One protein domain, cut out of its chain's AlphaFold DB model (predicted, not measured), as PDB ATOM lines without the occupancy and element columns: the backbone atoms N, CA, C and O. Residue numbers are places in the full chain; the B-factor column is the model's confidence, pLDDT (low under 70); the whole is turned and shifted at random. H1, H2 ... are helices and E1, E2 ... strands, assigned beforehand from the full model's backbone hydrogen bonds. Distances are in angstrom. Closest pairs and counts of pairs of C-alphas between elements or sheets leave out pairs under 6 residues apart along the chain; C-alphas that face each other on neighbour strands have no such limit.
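AT A GLANCE: This is residues 77 to 191 of the 191 residues of an uncharacterized protein of Acidimicrobiaceae bacterium (UniProt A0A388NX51). With little regular structure, a four-strand sheet has H1 across one face, and a tail leaves through residues 161 to 166, which stand free. The printed part has 115 residues, mixed, 45 in named elements: E1 to E4, an antiparallel meander of successive neighbours, then H1 and H2. It is extended, with radius of gyration of the C-alphas 20.8 A and spans 65 by 44 by 20 A.

IN THESE COORDINATES: Find E1, residues 77 to 82, from (-12.319, 11.008, 36.800); E2 is 109 to 115, E3 118 to 123, E4 128 to 132. H1, 146 to 162, runs 23.8 A, and H2, 186 to 189, ends at (9.996, 30.099, 8.044).

HOW THE PARTS SIT: In hairpin E1 and E2, N 77 and O 114, 2.8 A, are within hydrogen-bond range. H1 is on the sheet, height 9.0 A; its closest C-alpha to E2 is Met 156, 5.8 A from Arg 113. In H1, 11 of 13 O i to N i+4 pairs are within range. H2 is apart from H1.

THE WHOLE: The printed part has no cut; long links follow E1, E4 and H1; residues 189 to 191 are under pLDDT 70.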
ATOM      1  N   ALA A  77     -11.974   9.624  37.084       97.44
ATOM      2  CA  ALA A  77     -12.319  11.008  36.800       97.44
ATOM      3  C   ALA A  77     -11.647  11.962  37.792       97.44
ATOM      4  O   ALA A  77     -11.425  11.625  38.963       97.44
ATOM      5  N   SER A  78     -11.361  13.165  37.314       97.88
ATOM      6  CA  SER A  78     -10.832  14.269  38.096       97.88
ATOM      7  C   SER A  78     -11.662  15.532  37.891       97.88
ATOM      8  O   SER A  78     -12.117  15.828  36.789       97.88
ATOM      9  N   TYR A  79     -11.877  16.278  38.971       97.62
ATOM     10  CA  TYR A  79     -12.576  17.561  38.939       97.62
ATOM     11  C   TYR A  79     -12.140  18.444  40.102       97.62
ATOM     12  O   TYR A  79     -11.648  17.963  41.124       97.62
ATOM     13  N   GLU A  80     -12.316  19.748  39.936       97.31
ATOM     14  CA  GLU A  80     -11.906  20.761  40.903       97.31
ATOM     15  C   GLU A  80     -13.079  21.676  41.243       97.31
ATOM     16  O   GLU A  80     -13.997  21.869  40.442       97.31
ATOM     17  N   PHE A  81     -13.043  22.235  42.447       97.38
ATOM     18  CA  PHE A  81     -14.020  23.210  42.905       97.38
ATOM     19  C   PHE A  81     -13.323  24.316  43.680       97.38
ATOM     20  O   PHE A  81     -12.520  24.037  44.567       97.38
ATOM     21  N   ASP A  82     -13.657  25.559  43.354       96.06
ATOM     22  CA  ASP A  82     -13.070  26.758  43.939       96.06
ATOM     23  C   ASP A  82     -14.180  27.656  44.494       96.06
ATOM     24  O   ASP A  82     -15.163  27.969  43.814       96.06
ATOM     25  N   TRP A  83     -14.035  28.060  45.754       95.44
ATOM     26  CA  TRP A  83     -14.979  28.941  46.439       95.44
ATOM     27  C   TRP A  83     -14.326  30.249  46.903       95.44
ATOM     28  O   TRP A  83     -14.862  30.943  47.771       95.44
ATOM     29  N   ARG A  84     -13.204  30.645  46.284       95.31
ATOM     30  CA  ARG A  84     -12.519  31.924  46.541       95.31
ATOM     31  C   ARG A  84     -13.447  33.119  46.430       95.31
ATOM     32  O   ARG A  84     -13.251  34.092  47.146       95.31
ATOM     33  N   HIS A  85     -14.458  33.045  45.564       93.06
ATOM     34  CA  HIS A  85     -15.439  34.113  45.369       93.06
ATOM     35  C   HIS A  85     -16.131  34.557  46.670       93.06
ATOM     36  O   HIS A  85     -16.545  35.704  46.762       93.06
ATOM     37  N   ILE A  86     -16.218  33.687  47.685       92.62
ATOM     38  CA  ILE A  86     -16.782  34.013  49.006       92.62
ATOM     39  C   ILE A  86     -15.860  34.957  49.803       92.62
ATOM     40  O   ILE A  86     -16.325  35.714  50.648       92.62
ATOM     41  N   TYR A  87     -14.555  34.915  49.533       91.19
ATOM     42  CA  TYR A  87     -13.508  35.637  50.265       91.19
ATOM     43  C   TYR A  87     -12.910  36.814  49.484       91.19
ATOM     44  O   TYR A  87     -12.070  37.537  50.019       91.19
ATOM     45  N   ILE A  88     -13.290  36.988  48.217       94.88
ATOM     46  CA  ILE A  88     -12.847  38.114  47.396       94.88
ATOM     47  C   ILE A  88     -13.735  39.316  47.712       94.88
ATOM     48  O   ILE A  88     -14.933  39.305  47.441       94.88
ATOM     49  N   ASP A  89     -13.124  40.363  48.259       93.56
ATOM     50  CA  ASP A  89     -13.769  41.636  48.552       93.56
ATOM     51  C   ASP A  89     -12.885  42.828  48.143       93.56
ATOM     52  O   ASP A  89     -11.733  42.678  47.722       93.56
ATOM     53  N   ASP A  90     -13.448  44.035  48.250       95.19
ATOM     54  CA  ASP A  90     -12.773  45.284  47.897       95.19
ATOM     55  C   ASP A  90     -11.960  45.909  49.044       95.19
ATOM     56  O   ASP A  90     -11.428  47.017  48.893       95.19
ATOM     57  N   ASN A  91     -11.822  45.223  50.180       94.56
ATOM     58  CA  ASN A  91     -11.101  45.743  51.333       94.56
ATOM     59  C   ASN A  91      -9.616  45.960  50.971       94.56
ATOM     60  O   ASN A  91      -8.965  45.024  50.501       94.56
ATOM     61  N   PRO A  92      -9.031  47.154  51.203       94.50
ATOM     62  CA  PRO A  92      -7.596  47.379  51.006       94.50
ATOM     63  C   PRO A  92      -6.708  46.398  51.784       94.50
ATOM     64  O   PRO A  92      -5.617  46.086  51.326       94.50
ATOM     65  N   SER A  93      -7.195  45.875  52.914       93.62
ATOM     66  CA  SER A  93      -6.550  44.835  53.731       93.62
ATOM     67  C   SER A  93      -7.061  43.412  53.433       93.62
ATOM     68  O   SER A  93      -6.745  42.472  54.160       93.62
ATOM     69  N   GLY A  94      -7.895  43.242  52.403       94.00
ATOM     70  CA  GLY A  94      -8.450  41.958  51.973       94.00
ATOM     71  C   GLY A  94      -7.434  41.107  51.210       94.00
ATOM     72  O   GLY A  94      -6.487  41.626  50.611       94.00
ATOM     73  N   ALA A  95      -7.638  39.786  51.198       93.62
ATOM     74  CA  ALA A  95      -6.676  38.838  50.626       93.62
ATOM     75  C   ALA A  95      -6.414  39.077  49.128       93.62
ATOM     76  O   ALA A  95      -5.284  38.951  48.666       93.62
ATOM     77  N   ALA A  96      -7.429  39.529  48.382       93.62
ATOM     78  CA  ALA A  96      -7.306  39.829  46.955       93.62
ATOM     79  C   ALA A  96      -6.311  40.965  46.639       93.62
ATOM     80  O   ALA A  96      -5.725  40.971  45.559       93.62
ATOM     81  N   LYS A  97      -6.109  41.917  47.562       95.25
ATOM     82  CA  LYS A  97      -5.239  43.094  47.366       95.25
ATOM     83  C   LYS A  97      -3.871  42.967  48.049       95.25
ATOM     84  O   LYS A  97      -3.022  43.825  47.836       95.25
ATOM     85  N   ASN A  98      -3.642  41.909  48.836       94.69
ATOM     86  CA  ASN A  98      -2.446  41.747  49.680       94.69
ATOM     87  C   ASN A  98      -1.604  40.498  49.359       94.69
ATOM     88  O   ASN A  98      -0.771  40.074  50.164       94.69
ATOM     89  N   TRP A  99      -1.774  39.914  48.173       90.88
ATOM     90  CA  TRP A  99      -0.851  38.905  47.649       90.88
ATOM     91  C   TRP A  99       0.555  39.515  47.429       90.88
ATOM     92  O   TRP A  99       0.640  40.634  46.916       90.88
ATOM     93  N   PRO A 100       1.671  38.836  47.781       92.75
ATOM     94  CA  PRO A 100       1.787  37.450  48.254       92.75
ATOM     95  C   PRO A 100       1.788  37.265  49.781       92.75
ATOM     96  O   PRO A 100       1.978  36.149  50.259       92.75
ATOM     97  N   HIS A 101       1.610  38.330  50.564       94.00
ATOM     98  CA  HIS A 101       1.660  38.253  52.031       94.00
ATOM     99  C   HIS A 101       0.425  37.573  52.634       94.00
ATOM    100  O   HIS A 101       0.512  36.967  53.701       94.00
ATOM    101  N   ASP A 102      -0.707  37.647  51.936       93.50
ATOM    102  CA  ASP A 102      -1.946  36.967  52.285       93.50
ATOM    103  C   ASP A 102      -2.315  35.913  51.234       93.50
ATOM    104  O   ASP A 102      -2.909  36.222  50.205       93.50
ATOM    105  N   GLY A 103      -1.958  34.657  51.510       91.44
ATOM    106  CA  GLY A 103      -2.240  33.511  50.637       91.44
ATOM    107  C   GLY A 103      -3.535  32.763  50.963       91.44
ATOM    108  O   GLY A 103      -3.622  31.554  50.743       91.44
ATOM    109  N   ARG A 104      -4.514  33.413  51.613       94.06
ATOM    110  CA  ARG A 104      -5.754  32.737  52.039       94.06
ATOM    111  C   ARG A 104      -6.615  32.282  50.867       94.06
ATOM    112  O   ARG A 104      -7.288  31.260  51.006       94.06
ATOM    113  N   LEU A 105      -6.608  33.010  49.747       95.75
ATOM    114  CA  LEU A 105      -7.422  32.676  48.575       95.75
ATOM    115  C   LEU A 105      -6.931  31.390  47.902       95.75
ATOM    116  O   LEU A 105      -7.730  30.549  47.514       95.75
ATOM    117  N   GLU A 106      -5.623  31.177  47.846       93.81
ATOM    118  CA  GLU A 106      -4.977  30.000  47.252       93.81
ATOM    119  C   GLU A 106      -5.317  28.708  48.006       93.81
ATOM    120  O   GLU A 106      -5.037  27.626  47.512       93.81
ATOM    121  N   ARG A 107      -5.944  28.802  49.185       95.69
ATOM    122  CA  ARG A 107      -6.395  27.656  49.985       95.69
ATOM    123  C   ARG A 107      -7.879  27.316  49.797       95.69
ATOM    124  O   ARG A 107      -8.323  26.297  50.313       95.69
ATOM    125  N   GLN A 108      -8.654  28.150  49.092       96.56
ATOM    126  CA  GLN A 108     -10.119  28.025  48.969       96.56
ATOM    127  C   GLN A 108     -10.543  27.215  47.744       96.56
ATOM    128  O   GLN A 108     -11.394  27.635  46.955       96.56
ATOM    129  N   HIS A 109      -9.925  26.055  47.585       97.38
ATOM    130  CA  HIS A 109     -10.252  25.124  46.524       97.38
ATOM    131  C   HIS A 109     -10.061  23.683  46.993       97.38
ATOM    132  O   HIS A 109      -9.405  23.402  48.001       97.38
ATOM    133  N   LEU A 110     -10.630  22.757  46.234       98.19
ATOM    134  CA  LEU A 110     -10.392  21.332  46.360       98.19
ATOM    135  C   LEU A 110     -10.183  20.709  44.986       98.19
ATOM    136  O   LEU A 110     -10.637  21.239  43.970       98.19
ATOM    137  N   ALA A 111      -9.528  19.555  44.972       98.38
ATOM    138  CA  ALA A 111      -9.535  18.651  43.834       98.38
ATOM    139  C   ALA A 111      -9.945  17.259  44.263       98.38
ATOM    140  O   ALA A 111      -9.620  16.812  45.364       98.38
ATOM    141  N   VAL A 112     -10.632  16.575  43.361       98.56
ATOM    142  CA  VAL A 112     -11.111  15.218  43.557       98.56
ATOM    143  C   VAL A 112     -10.487  14.310  42.518       98.56
ATOM    144  O   VAL A 112     -10.442  14.639  41.334       98.56
ATOM    145  N   ARG A 113     -10.029  13.145  42.972       98.38
ATOM    146  CA  ARG A 113      -9.696  11.999  42.131       98.38
ATOM    147  C   ARG A 113     -10.627  10.863  42.520       98.38
ATOM    148  O   ARG A 113     -10.627  10.451  43.675       98.38
ATOM    149  N   ARG A 114     -11.414  10.358  41.572       97.31
ATOM    150  CA  ARG A 114     -12.349   9.249  41.793       97.31
ATOM    151  C   ARG A 114     -12.088   8.136  40.792       97.31
ATOM    152  O   ARG A 114     -12.164   8.367  39.589       97.31
ATOM    153  N   ASN A 115     -11.829   6.930  41.280       97.06
ATOM    154  CA  ASN A 115     -11.779   5.722  40.463       97.06
ATOM    155  C   ASN A 115     -12.937   4.781  40.853       97.06
ATOM    156  O   ASN A 115     -13.918   5.212  41.468       97.06
ATOM    157  N   ARG A 116     -12.894   3.515  40.423       96.38
ATOM    158  CA  ARG A 116     -13.978   2.557  40.702       96.38
ATOM    159  C   ARG A 116     -14.128   2.241  42.192       96.38
ATOM    160  O   ARG A 116     -15.259   2.078  42.635       96.38
ATOM    161  N   ASP A 117     -13.020   2.218  42.928       96.25
ATOM    162  CA  ASP A 117     -12.962   1.669  44.284       96.25
ATOM    163  C   ASP A 117     -12.858   2.757  45.358       96.25
ATOM    164  O   ASP A 117     -13.331   2.567  46.475       96.25
ATOM    165  N   CYS A 118     -12.278   3.913  45.025       97.19
ATOM    166  CA  CYS A 118     -11.983   4.985  45.969       97.19
ATOM    167  C   CYS A 118     -12.262   6.377  45.385       97.19
ATOM    168  O   CYS A 118     -12.127   6.622  44.180       97.19
ATOM    169  N   ALA A 119     -12.551   7.329  46.273       98.25
ATOM    170  CA  ALA A 119     -12.427   8.757  45.990       98.25
ATOM    171  C   ALA A 119     -11.471   9.419  46.981       98.25
ATOM    172  O   ALA A 119     -11.487   9.101  48.166       98.25
ATOM    173  N   TYR A 120     -10.664  10.356  46.492       98.56
ATOM    174  CA  TYR A 120      -9.749  11.174  47.279       98.56
ATOM    175  C   TYR A 120     -10.008  12.651  47.009       98.56
ATOM    176  O   TYR A 120     -10.105  13.063  45.852       98.56
ATOM    177  N   VAL A 121     -10.108  13.440  48.076       98.56
ATOM    178  CA  VAL A 121     -10.334  14.885  48.051       98.56
ATOM    179  C   VAL A 121      -9.150  15.558  48.729       98.56
ATOM    180  O   VAL A 121      -8.910  15.324  49.911       98.56
ATOM    181  N   GLN A 122      -8.439  16.412  48.000       98.50
ATOM    182  CA  GLN A 122      -7.373  17.257  48.538       98.50
ATOM    183  C   GLN A 122      -7.877  18.695  48.631       98.50
ATOM    184  O   GLN A 122      -8.273  19.267  47.613       98.50
ATOM    185  N   PHE A 123      -7.817  19.291  49.820       98.31
ATOM    186  CA  PHE A 123      -8.124  20.704  50.042       98.31
ATOM    187  C   PHE A 123      -6.854  21.557  49.936       98.31
ATOM    188  O   PHE A 123      -5.754  21.097  50.262       98.31
ATOM    189  N   GLY A 124      -7.003  22.808  49.492       96.75
ATOM    190  CA  GLY A 124      -5.897  23.759  49.332       96.75
ATOM    191  C   GLY A 124      -5.219  24.172  50.645       96.75
ATOM    192  O   GLY A 124      -4.110  24.699  50.630       96.75
ATOM    193  N   ASP A 125      -5.840  23.909  51.797       96.06
ATOM    194  CA  ASP A 125      -5.230  24.103  53.118       96.06
ATOM    195  C   ASP A 125      -4.356  22.923  53.585       96.06
ATOM    196  O   ASP A 125      -3.718  23.014  54.636       96.06
ATOM    197  N   GLY A 126      -4.297  21.844  52.796       96.50
ATOM    198  CA  GLY A 126      -3.532  20.632  53.078       96.50
ATOM    199  C   GLY A 126      -4.339  19.509  53.732       96.50
ATOM    200  O   GLY A 126      -3.855  18.376  53.770       96.50
ATOM    201  N   SER A 127      -5.561  19.771  54.203       97.81
ATOM    202  CA  SER A 127      -6.457  18.715  54.679       97.81
ATOM    203  C   SER A 127      -6.942  17.829  53.525       97.81
ATOM    204  O   SER A 127      -6.856  18.195  52.349       97.81
ATOM    205  N   TRP A 128      -7.421  16.629  53.847       98.25
ATOM    206  CA  TRP A 128      -7.873  15.661  52.850       98.25
ATOM    207  C   TRP A 128      -8.981  14.757  53.393       98.25
ATOM    208  O   TRP A 128      -9.155  14.622  54.603       98.25
ATOM    209  N   LEU A 129      -9.726  14.137  52.477       98.38
ATOM    210  CA  LEU A 129     -10.696  13.075  52.754       98.38
ATOM    211  C   LEU A 129     -10.505  11.938  51.748       98.38
ATOM    212  O   LEU A 129     -10.184  12.184  50.585       98.38
ATOM    213  N   ALA A 130     -10.740  10.702  52.176       98.50
ATOM    214  CA  ALA A 130     -10.790   9.541  51.297       98.50
ATOM    215  C   ALA A 130     -12.030   8.698  51.606       98.50
ATOM    216  O   ALA A 130     -12.436   8.609  52.764       98.50
ATOM    217  N   PHE A 131     -12.622   8.081  50.584       98.44
ATOM    218  CA  PHE A 131     -13.871   7.322  50.687       98.44
ATOM    219  C   PHE A 131     -13.754   5.960  50.005       98.44
ATOM    220  O   PHE A 131     -13.168   5.869  48.924       98.44
ATOM    221  N   ASP A 132     -14.341   4.932  50.620       97.75
ATOM    222  CA  ASP A 132     -14.425   3.572  50.075       97.75
ATOM    223  C   ASP A 132     -15.691   3.426  49.231       97.75
ATOM    224  O   ASP A 132     -16.787   3.240  49.756       97.75
ATOM    225  N   LEU A 133     -15.536   3.532  47.913       97.06
ATOM    226  CA  LEU A 133     -16.640   3.426  46.961       97.06
ATOM    227  C   LEU A 133     -16.974   1.980  46.601       97.06
ATOM    228  O   LEU A 133     -18.085   1.717  46.141       97.06
ATOM    229  N   ALA A 134     -16.033   1.056  46.804       96.00
ATOM    230  CA  ALA A 134     -16.249  -0.363  46.559       96.00
ATOM    231  C   ALA A 134     -17.221  -0.958  47.587       96.00
ATOM    232  O   ALA A 134     -18.095  -1.747  47.221       96.00
ATOM    233  N   SER A 135     -17.089  -0.575  48.862       96.06
ATOM    234  CA  SER A 135     -18.008  -1.009  49.920       96.06
ATOM    235  C   SER A 135     -19.197  -0.065  50.120       96.06
ATOM    236  O   SER A 135     -20.285  -0.532  50.465       96.06
ATOM    237  N   ASP A 136     -19.030   1.235  49.859       96.50
ATOM    238  CA  ASP A 136     -20.078   2.243  50.017       96.50
ATOM    239  C   ASP A 136     -20.060   3.293  48.885       96.50
ATOM    240  O   ASP A 136     -19.434   4.355  48.992       96.50
ATOM    241  N   PRO A 137     -20.851   3.085  47.815       93.88
ATOM    242  CA  PRO A 137     -20.918   4.025  46.698       93.88
ATOM    243  C   PRO A 137     -21.595   5.352  47.070       93.88
ATOM    244  O   PRO A 137     -21.720   6.238  46.227       93.88
ATOM    245  N   THR A 138     -22.069   5.513  48.310       94.38
ATOM    246  CA  THR A 138     -22.749   6.725  48.766       94.38
ATOM    247  C   THR A 138     -21.826   7.758  49.412       94.38
ATOM    248  O   THR A 138     -22.315   8.815  49.819       94.38
ATOM    249  N   TRP A 139     -20.515   7.480  49.465       95.50
ATOM    250  CA  TRP A 139     -19.479   8.370  50.005       95.50
ATOM    251  C   TRP A 139     -19.664   8.686  51.502       95.50
ATOM    252  O   TRP A 139     -19.378   9.799  51.948       95.50
ATOM    253  N   ARG A 140     -20.178   7.736  52.297       95.12
ATOM    254  CA  ARG A 140     -20.347   7.895  53.754       95.12
ATOM    255  C   ARG A 140     -19.284   7.152  54.562       95.12
ATOM    256  O   ARG A 140     -19.053   7.512  55.712       95.12
ATOM    257  N   THR A 141     -18.626   6.166  53.963       97.00
ATOM    258  CA  THR A 141     -17.533   5.404  54.575       97.00
ATOM    259  C   THR A 141     -16.189   6.039  54.240       97.00
ATOM    260  O   THR A 141     -15.742   5.992  53.093       97.00
ATOM    261  N   THR A 142     -15.546   6.643  55.240       97.62
ATOM    262  CA  THR A 142     -14.208   7.232  55.098       97.62
ATOM    263  C   THR A 142     -13.106   6.180  55.209       97.62
ATOM    264  O   THR A 142     -13.267   5.150  55.865       97.62
ATOM    265  N   ILE A 143     -11.967   6.448  54.568       97.12
ATOM    266  CA  ILE A 143     -10.753   5.634  54.645       97.12
ATOM    267  C   ILE A 143      -9.662   6.439  55.350       97.12
ATOM    268  O   ILE A 143      -9.220   7.457  54.824       97.12
ATOM    269  N   ASP A 144      -9.158   5.913  56.465       96.56
ATOM    270  CA  ASP A 144      -8.012   6.491  57.186       96.56
ATOM    271  C   ASP A 144      -6.749   5.611  57.112       96.56
ATOM    272  O   ASP A 144      -5.679   6.019  57.559       96.56
ATOM    273  N   ASP A 145      -6.850   4.404  56.539       96.88
ATOM    274  CA  ASP A 145      -5.721   3.484  56.355       96.88
ATOM    275  C   ASP A 145      -4.735   4.025  55.297       96.88
ATOM    276  O   ASP A 145      -5.074   4.054  54.104       96.88
ATOM    277  N   PRO A 146      -3.494   4.395  55.675       96.81
ATOM    278  CA  PRO A 146      -2.516   4.942  54.739       96.81
ATOM    279  C   PRO A 146      -2.199   4.011  53.566       96.81
ATOM    280  O   PRO A 146      -1.910   4.498  52.472       96.81
ATOM    281  N   ALA A 147      -2.288   2.689  53.755       96.94
ATOM    282  CA  ALA A 147      -2.038   1.720  52.688       96.94
ATOM    283  C   ALA A 147      -3.086   1.801  51.564       96.94
ATOM    284  O   ALA A 147      -2.782   1.482  50.415       96.94
ATOM    285  N   LYS A 148      -4.301   2.268  51.879       95.31
ATOM    286  CA  LYS A 148      -5.382   2.502  50.913       95.31
ATOM    287  C   LYS A 148      -5.409   3.937  50.383       95.31
ATOM    288  O   LYS A 148      -5.741   4.145  49.219       95.31
ATOM    289  N   VAL A 149      -5.053   4.920  51.212       98.12
ATOM    290  CA  VAL A 149      -5.079   6.346  50.831       98.12
ATOM    291  C   VAL A 149      -3.903   6.721  49.927       98.12
ATOM    292  O   VAL A 149      -4.084   7.455  48.955       98.12
ATOM    293  N   LEU A 150      -2.697   6.215  50.207       98.12
ATOM    294  CA  LEU A 150      -1.491   6.613  49.475       98.12
ATOM    295  C   LEU A 150      -1.582   6.360  47.956       98.12
ATOM    296  O   LEU A 150      -1.243   7.280  47.209       98.12
ATOM    297  N   PRO A 151      -2.067   5.199  47.464       97.69
ATOM    298  CA  PRO A 151      -2.178   4.962  46.025       97.69
ATOM    299  C   PRO A 151      -3.063   5.987  45.301       97.69
ATOM    300  O   PRO A 151      -2.643   6.554  44.295       97.69
ATOM    301  N   ILE A 152      -4.255   6.293  45.828       97.94
ATOM    302  CA  ILE A 152      -5.180   7.241  45.185       97.94
ATOM    303  C   ILE A 152      -4.687   8.696  45.290       97.94
ATOM    304  O   ILE A 152      -4.865   9.484  44.359       97.94
ATOM    305  N   ALA A 153      -3.992   9.047  46.376       98.19
ATOM    306  CA  ALA A 153      -3.318  10.337  46.491       98.19
ATOM    307  C   ALA A 153      -2.188  10.468  45.450       98.19
ATOM    308  O   ALA A 153      -2.071  11.497  44.783       98.19
ATOM    309  N   GLN A 154      -1.395   9.411  45.238       98.06
ATOM    310  CA  GLN A 154      -0.371   9.374  44.190       98.06
ATOM    311  C   GLN A 154      -0.972   9.441  42.781       98.06
ATOM    312  O   GLN A 154      -0.419  10.139  41.932       98.06
ATOM    313  N   GLU A 155      -2.121   8.805  42.526       97.56
ATOM    314  CA  GLU A 155      -2.854   8.981  41.265       97.56
ATOM    315  C   GLU A 155      -3.225  10.450  41.020       97.56
ATOM    316  O   GLU A 155      -3.053  10.947  39.907       97.56
ATOM    317  N   MET A 156      -3.689  11.173  42.049       97.94
ATOM    318  CA  MET A 156      -3.973  12.608  41.937       97.94
ATOM    319  C   MET A 156      -2.705  13.423  41.651       97.94
ATOM    320  O   MET A 156      -2.739  14.329  40.818       97.94
ATOM    321  N   LEU A 157      -1.581  13.109  42.305       98.00
ATOM    322  CA  LEU A 157      -0.300  13.781  42.055       98.00
ATOM    323  C   LEU A 157       0.184  13.565  40.615       98.00
ATOM    324  O   LEU A 157       0.608  14.518  39.959       98.00
ATOM    325  N   LEU A 158       0.077  12.337  40.104       97.38
ATOM    326  CA  LEU A 158       0.397  12.016  38.713       97.38
ATOM    327  C   LEU A 158      -0.537  12.744  37.747       97.38
ATOM    328  O   LEU A 158      -0.064  13.333  36.776       97.38
ATOM    329  N   TRP A 159      -1.843  12.765  38.035       96.81
ATOM    330  CA  TRP A 159      -2.811  13.529  37.253       96.81
ATOM    331  C   TRP A 159      -2.410  15.007  37.183       96.81
ATOM    332  O   TRP A 159      -2.234  15.517  36.081       96.81
ATOM    333  N   ARG A 160      -2.156  15.679  38.314       96.25
ATOM    334  CA  ARG A 160      -1.716  17.087  38.312       96.25
ATOM    335  C   ARG A 160      -0.421  17.294  37.524       96.25
ATOM    336  O   ARG A 160      -0.331  18.228  36.737       96.25
ATOM    337  N   SER A 161       0.561  16.409  37.702       96.62
ATOM    338  CA  SER A 161       1.848  16.469  36.998       96.62
ATOM    339  C   SER A 161       1.681  16.396  35.473       96.62
ATOM    340  O   SER A 161       2.276  17.180  34.731       96.62
ATOM    341  N   HIS A 162       0.814  15.500  34.992       94.44
ATOM    342  CA  HIS A 162       0.562  15.299  33.563       94.44
ATOM    343  C   HIS A 162      -0.252  16.413  32.888       94.44
ATOM    344  O   HIS A 162      -0.215  16.508  31.660       94.44
ATOM    345  N   HIS A 163      -0.940  17.253  33.664       95.12
ATOM    346  CA  HIS A 163      -1.764  18.367  33.175       95.12
ATOM    347  C   HIS A 163      -1.145  19.739  33.489       95.12
ATOM    348  O   HIS A 163      -1.832  20.755  33.526       95.12
ATOM    349  N   THR A 164       0.169  19.786  33.723       95.94
ATOM    350  CA  THR A 164       0.916  21.052  33.752       95.94
ATOM    351  C   THR A 164       0.919  21.711  32.372       95.94
ATOM    352  O   THR A 164       0.753  21.036  31.356       95.94
ATOM    353  N   ASP A 165       1.108  23.034  32.316       93.56
ATOM    354  CA  ASP A 165       1.120  23.778  31.052       93.56
ATOM    355  C   ASP A 165       2.150  23.199  30.061       93.56
ATOM    356  O   ASP A 165       3.335  23.030  30.365       93.56
ATOM    357  N   ARG A 166       1.681  22.891  28.846       93.00
ATOM    358  CA  ARG A 166       2.461  22.252  27.778       93.00
ATOM    359  C   ARG A 166       2.970  23.224  26.715       93.00
ATOM    360  O   ARG A 166       3.603  22.769  25.755       93.00
ATOM    361  N   THR A 167       2.725  24.527  26.874       90.12
ATOM    362  CA  THR A 167       3.005  25.573  25.874       90.12
ATOM    363  C   THR A 167       4.428  25.487  25.317       90.12
ATOM    364  O   THR A 167       4.610  25.521  24.101       90.12
ATOM    365  N   LEU A 168       5.434  25.286  26.177       91.38
ATOM    366  CA  LEU A 168       6.849  25.234  25.775       91.38
ATOM    367  C   LEU A 168       7.510  23.860  25.954       91.38
ATOM    368  O   LEU A 168       8.628  23.651  25.496       91.38
ATOM    369  N   THR A 169       6.832  22.896  26.578       93.38
ATOM    370  CA  THR A 169       7.446  21.610  26.964       93.38
ATOM    371  C   THR A 169       7.670  20.654  25.791       93.38
ATOM    372  O   THR A 169       8.375  19.659  25.927       93.38
ATOM    373  N   GLY A 170       7.085  20.954  24.626       92.88
ATOM    374  CA  GLY A 170       7.270  20.184  23.394       92.88
ATOM    375  C   GLY A 170       8.462  20.623  22.536       92.88
ATOM    376  O   GLY A 170       8.674  20.015  21.486       92.88
ATOM    377  N   MET A 171       9.200  21.664  22.937       93.44
ATOM    378  CA  MET A 171      10.336  22.211  22.192       93.44
ATOM    379  C   MET A 171      11.656  21.906  22.906       93.44
ATOM    380  O   MET A 171      11.807  22.188  24.093       93.44
ATOM    381  N   LEU A 172      12.637  21.401  22.163       94.38
ATOM    382  CA  LEU A 172      14.010  21.206  22.622       94.38
ATOM    383  C   LEU A 172      14.943  22.202  21.923       94.38
ATOM    384  O   LEU A 172      14.972  22.270  20.695       94.38
ATOM    385  N   LEU A 173      15.729  22.958  22.694       92.44
ATOM    386  CA  LEU A 173      16.709  23.925  22.180       92.44
ATOM    387  C   LEU A 173      18.047  23.251  21.850       92.44
ATOM    388  O   LEU A 173      19.051  23.462  22.522       92.44
ATOM    389  N   GLU A 174      18.057  22.443  20.795       93.25
ATOM    390  CA  GLU A 174      19.250  21.755  20.299       93.25
ATOM    391  C   GLU A 174      19.361  21.929  18.779       93.25
ATOM    392  O   GLU A 174      18.355  21.839  18.078       93.25
ATOM    393  N   ASN A 175      20.566  22.211  18.261       90.19
ATOM    394  CA  ASN A 175      20.847  22.359  16.820       90.19
ATOM    395  C   ASN A 175      19.873  23.288  16.063       90.19
ATOM    396  O   ASN A 175      19.496  23.022  14.924       90.19
ATOM    397  N   GLY A 176      19.446  24.381  16.701       84.06
ATOM    398  CA  GLY A 176      18.487  25.323  16.118       84.06
ATOM    399  C   GLY A 176      17.012  25.008  16.392       84.06
ATOM    400  O   GLY A 176      16.172  25.776  15.947       84.06
ATOM    401  N   GLY A 177      16.692  23.959  17.156       89.75
ATOM    402  CA  GLY A 177      15.361  23.683  17.709       89.75
ATOM    403  C   GLY A 177      14.695  22.423  17.143       89.75
ATOM    404  O   GLY A 177      14.488  22.296  15.936       89.75
ATOM    405  N   VAL A 178      14.296  21.507  18.027       92.19
ATOM    406  CA  VAL A 178      13.655  20.219  17.707       92.19
ATOM    407  C   VAL A 178      12.278  20.136  18.377       92.19
ATOM    408  O   VAL A 178      12.078  20.656  19.472       92.19
ATOM    409  N   GLY A 179      11.319  19.467  17.730       93.06
ATOM    410  CA  GLY A 179       9.994  19.194  18.299       93.06
ATOM    411  C   GLY A 179       8.910  20.202  17.903       93.06
ATOM    412  O   GLY A 179       8.906  20.736  16.790       93.06
ATOM    413  N   ARG A 180       7.942  20.417  18.801       90.94
ATOM    414  CA  ARG A 180       6.808  21.327  18.597       90.94
ATOM    415  C   ARG A 180       7.224  22.754  18.927       90.94
ATOM    416  O   ARG A 180       7.373  23.112  20.090       90.94
ATOM    417  N   TRP A 181       7.356  23.567  17.890       89.19
ATOM    418  CA  TRP A 181       7.631  24.992  18.017       89.19
ATOM    419  C   TRP A 181       6.405  25.756  18.541       89.19
ATOM    420  O   TRP A 181       5.289  25.425  18.132       89.19
ATOM    421  N   PRO A 182       6.595  26.788  19.382       85.75
ATOM    422  CA  PRO A 182       5.533  27.716  19.749       85.75
ATOM    423  C   PRO A 182       4.950  28.430  18.523       85.75
ATOM    424  O   PRO A 182       5.619  28.594  17.497       85.75
ATOM    425  N   GLU A 183       3.707  28.889  18.634       83.38
ATOM    426  CA  GLU A 183       3.106  29.757  17.620       83.38
ATOM    427  C   GLU A 183       3.821  31.122  17.567       83.38
ATOM    428  O   GLU A 183       4.453  31.556  18.527       83.38
ATOM    429  N   GLY A 184       3.751  31.809  16.421       82.56
ATOM    430  CA  GLY A 184       4.301  33.166  16.278       82.56
ATOM    431  C   GLY A 184       5.821  33.269  16.085       82.56
ATOM    432  O   GLY A 184       6.357  34.376  16.059       82.56
ATOM    433  N   VAL A 185       6.540  32.157  15.891       82.75
ATOM    434  CA  VAL A 185       7.994  32.172  15.627       82.75
ATOM    435  C   VAL A 185       8.280  32.537  14.161       82.75
ATOM    436  O   VAL A 185       8.526  31.679  13.312       82.75
ATOM    437  N   ALA A 186       8.229  33.837  13.854       76.38
ATOM    438  CA  ALA A 186       8.272  34.372  12.488       76.38
ATOM    439  C   ALA A 186       9.568  34.060  11.714       76.38
ATOM    440  O   ALA A 186       9.528  33.852  10.503       76.38
ATOM    441  N   TRP A 187      10.712  33.993  12.400       79.44
ATOM    442  CA  TRP A 187      12.018  33.766  11.770       79.44
ATOM    443  C   TRP A 187      12.249  32.309  11.345       79.44
ATOM    444  O   TRP A 187      13.110  32.053  10.514       79.44
ATOM    445  N   ARG A 188      11.465  31.343  11.849       74.31
ATOM    446  CA  ARG A 188      11.626  29.917  11.506       74.31
ATOM    447  C   ARG A 188      11.383  29.632  10.022       74.31
ATOM    448  O   ARG A 188      12.043  28.780   9.438       74.31
ATOM    449  N   ASN A 189      10.408  30.319   9.432       69.50
ATOM    450  CA  ASN A 189       9.996  30.099   8.044       69.50
ATOM    451  C   ASN A 189      10.691  31.057   7.062       69.50
ATOM    452  O   ASN A 189      10.387  31.030   5.871       69.50
ATOM    453  N   GLN A 190      11.600  31.905   7.549       65.31
ATOM    454  CA  GLN A 190      12.411  32.778   6.710       65.31
ATOM    455  C   GLN A 190      13.632  31.978   6.246       65.31
ATOM    456  O   GLN A 190      14.551  31.727   7.021       65.31
ATOM    457  N   LYS A 191      13.577  31.507   4.998       53.00
ATOM    458  CA  LYS A 191      14.759  31.054   4.259       53.00
ATOM    459  C   LYS A 191      15.480  32.245   3.651       53.00
ATOM    460  O   LYS A 191      14.768  33.158   3.176       53.00
TER     461      LYS A 191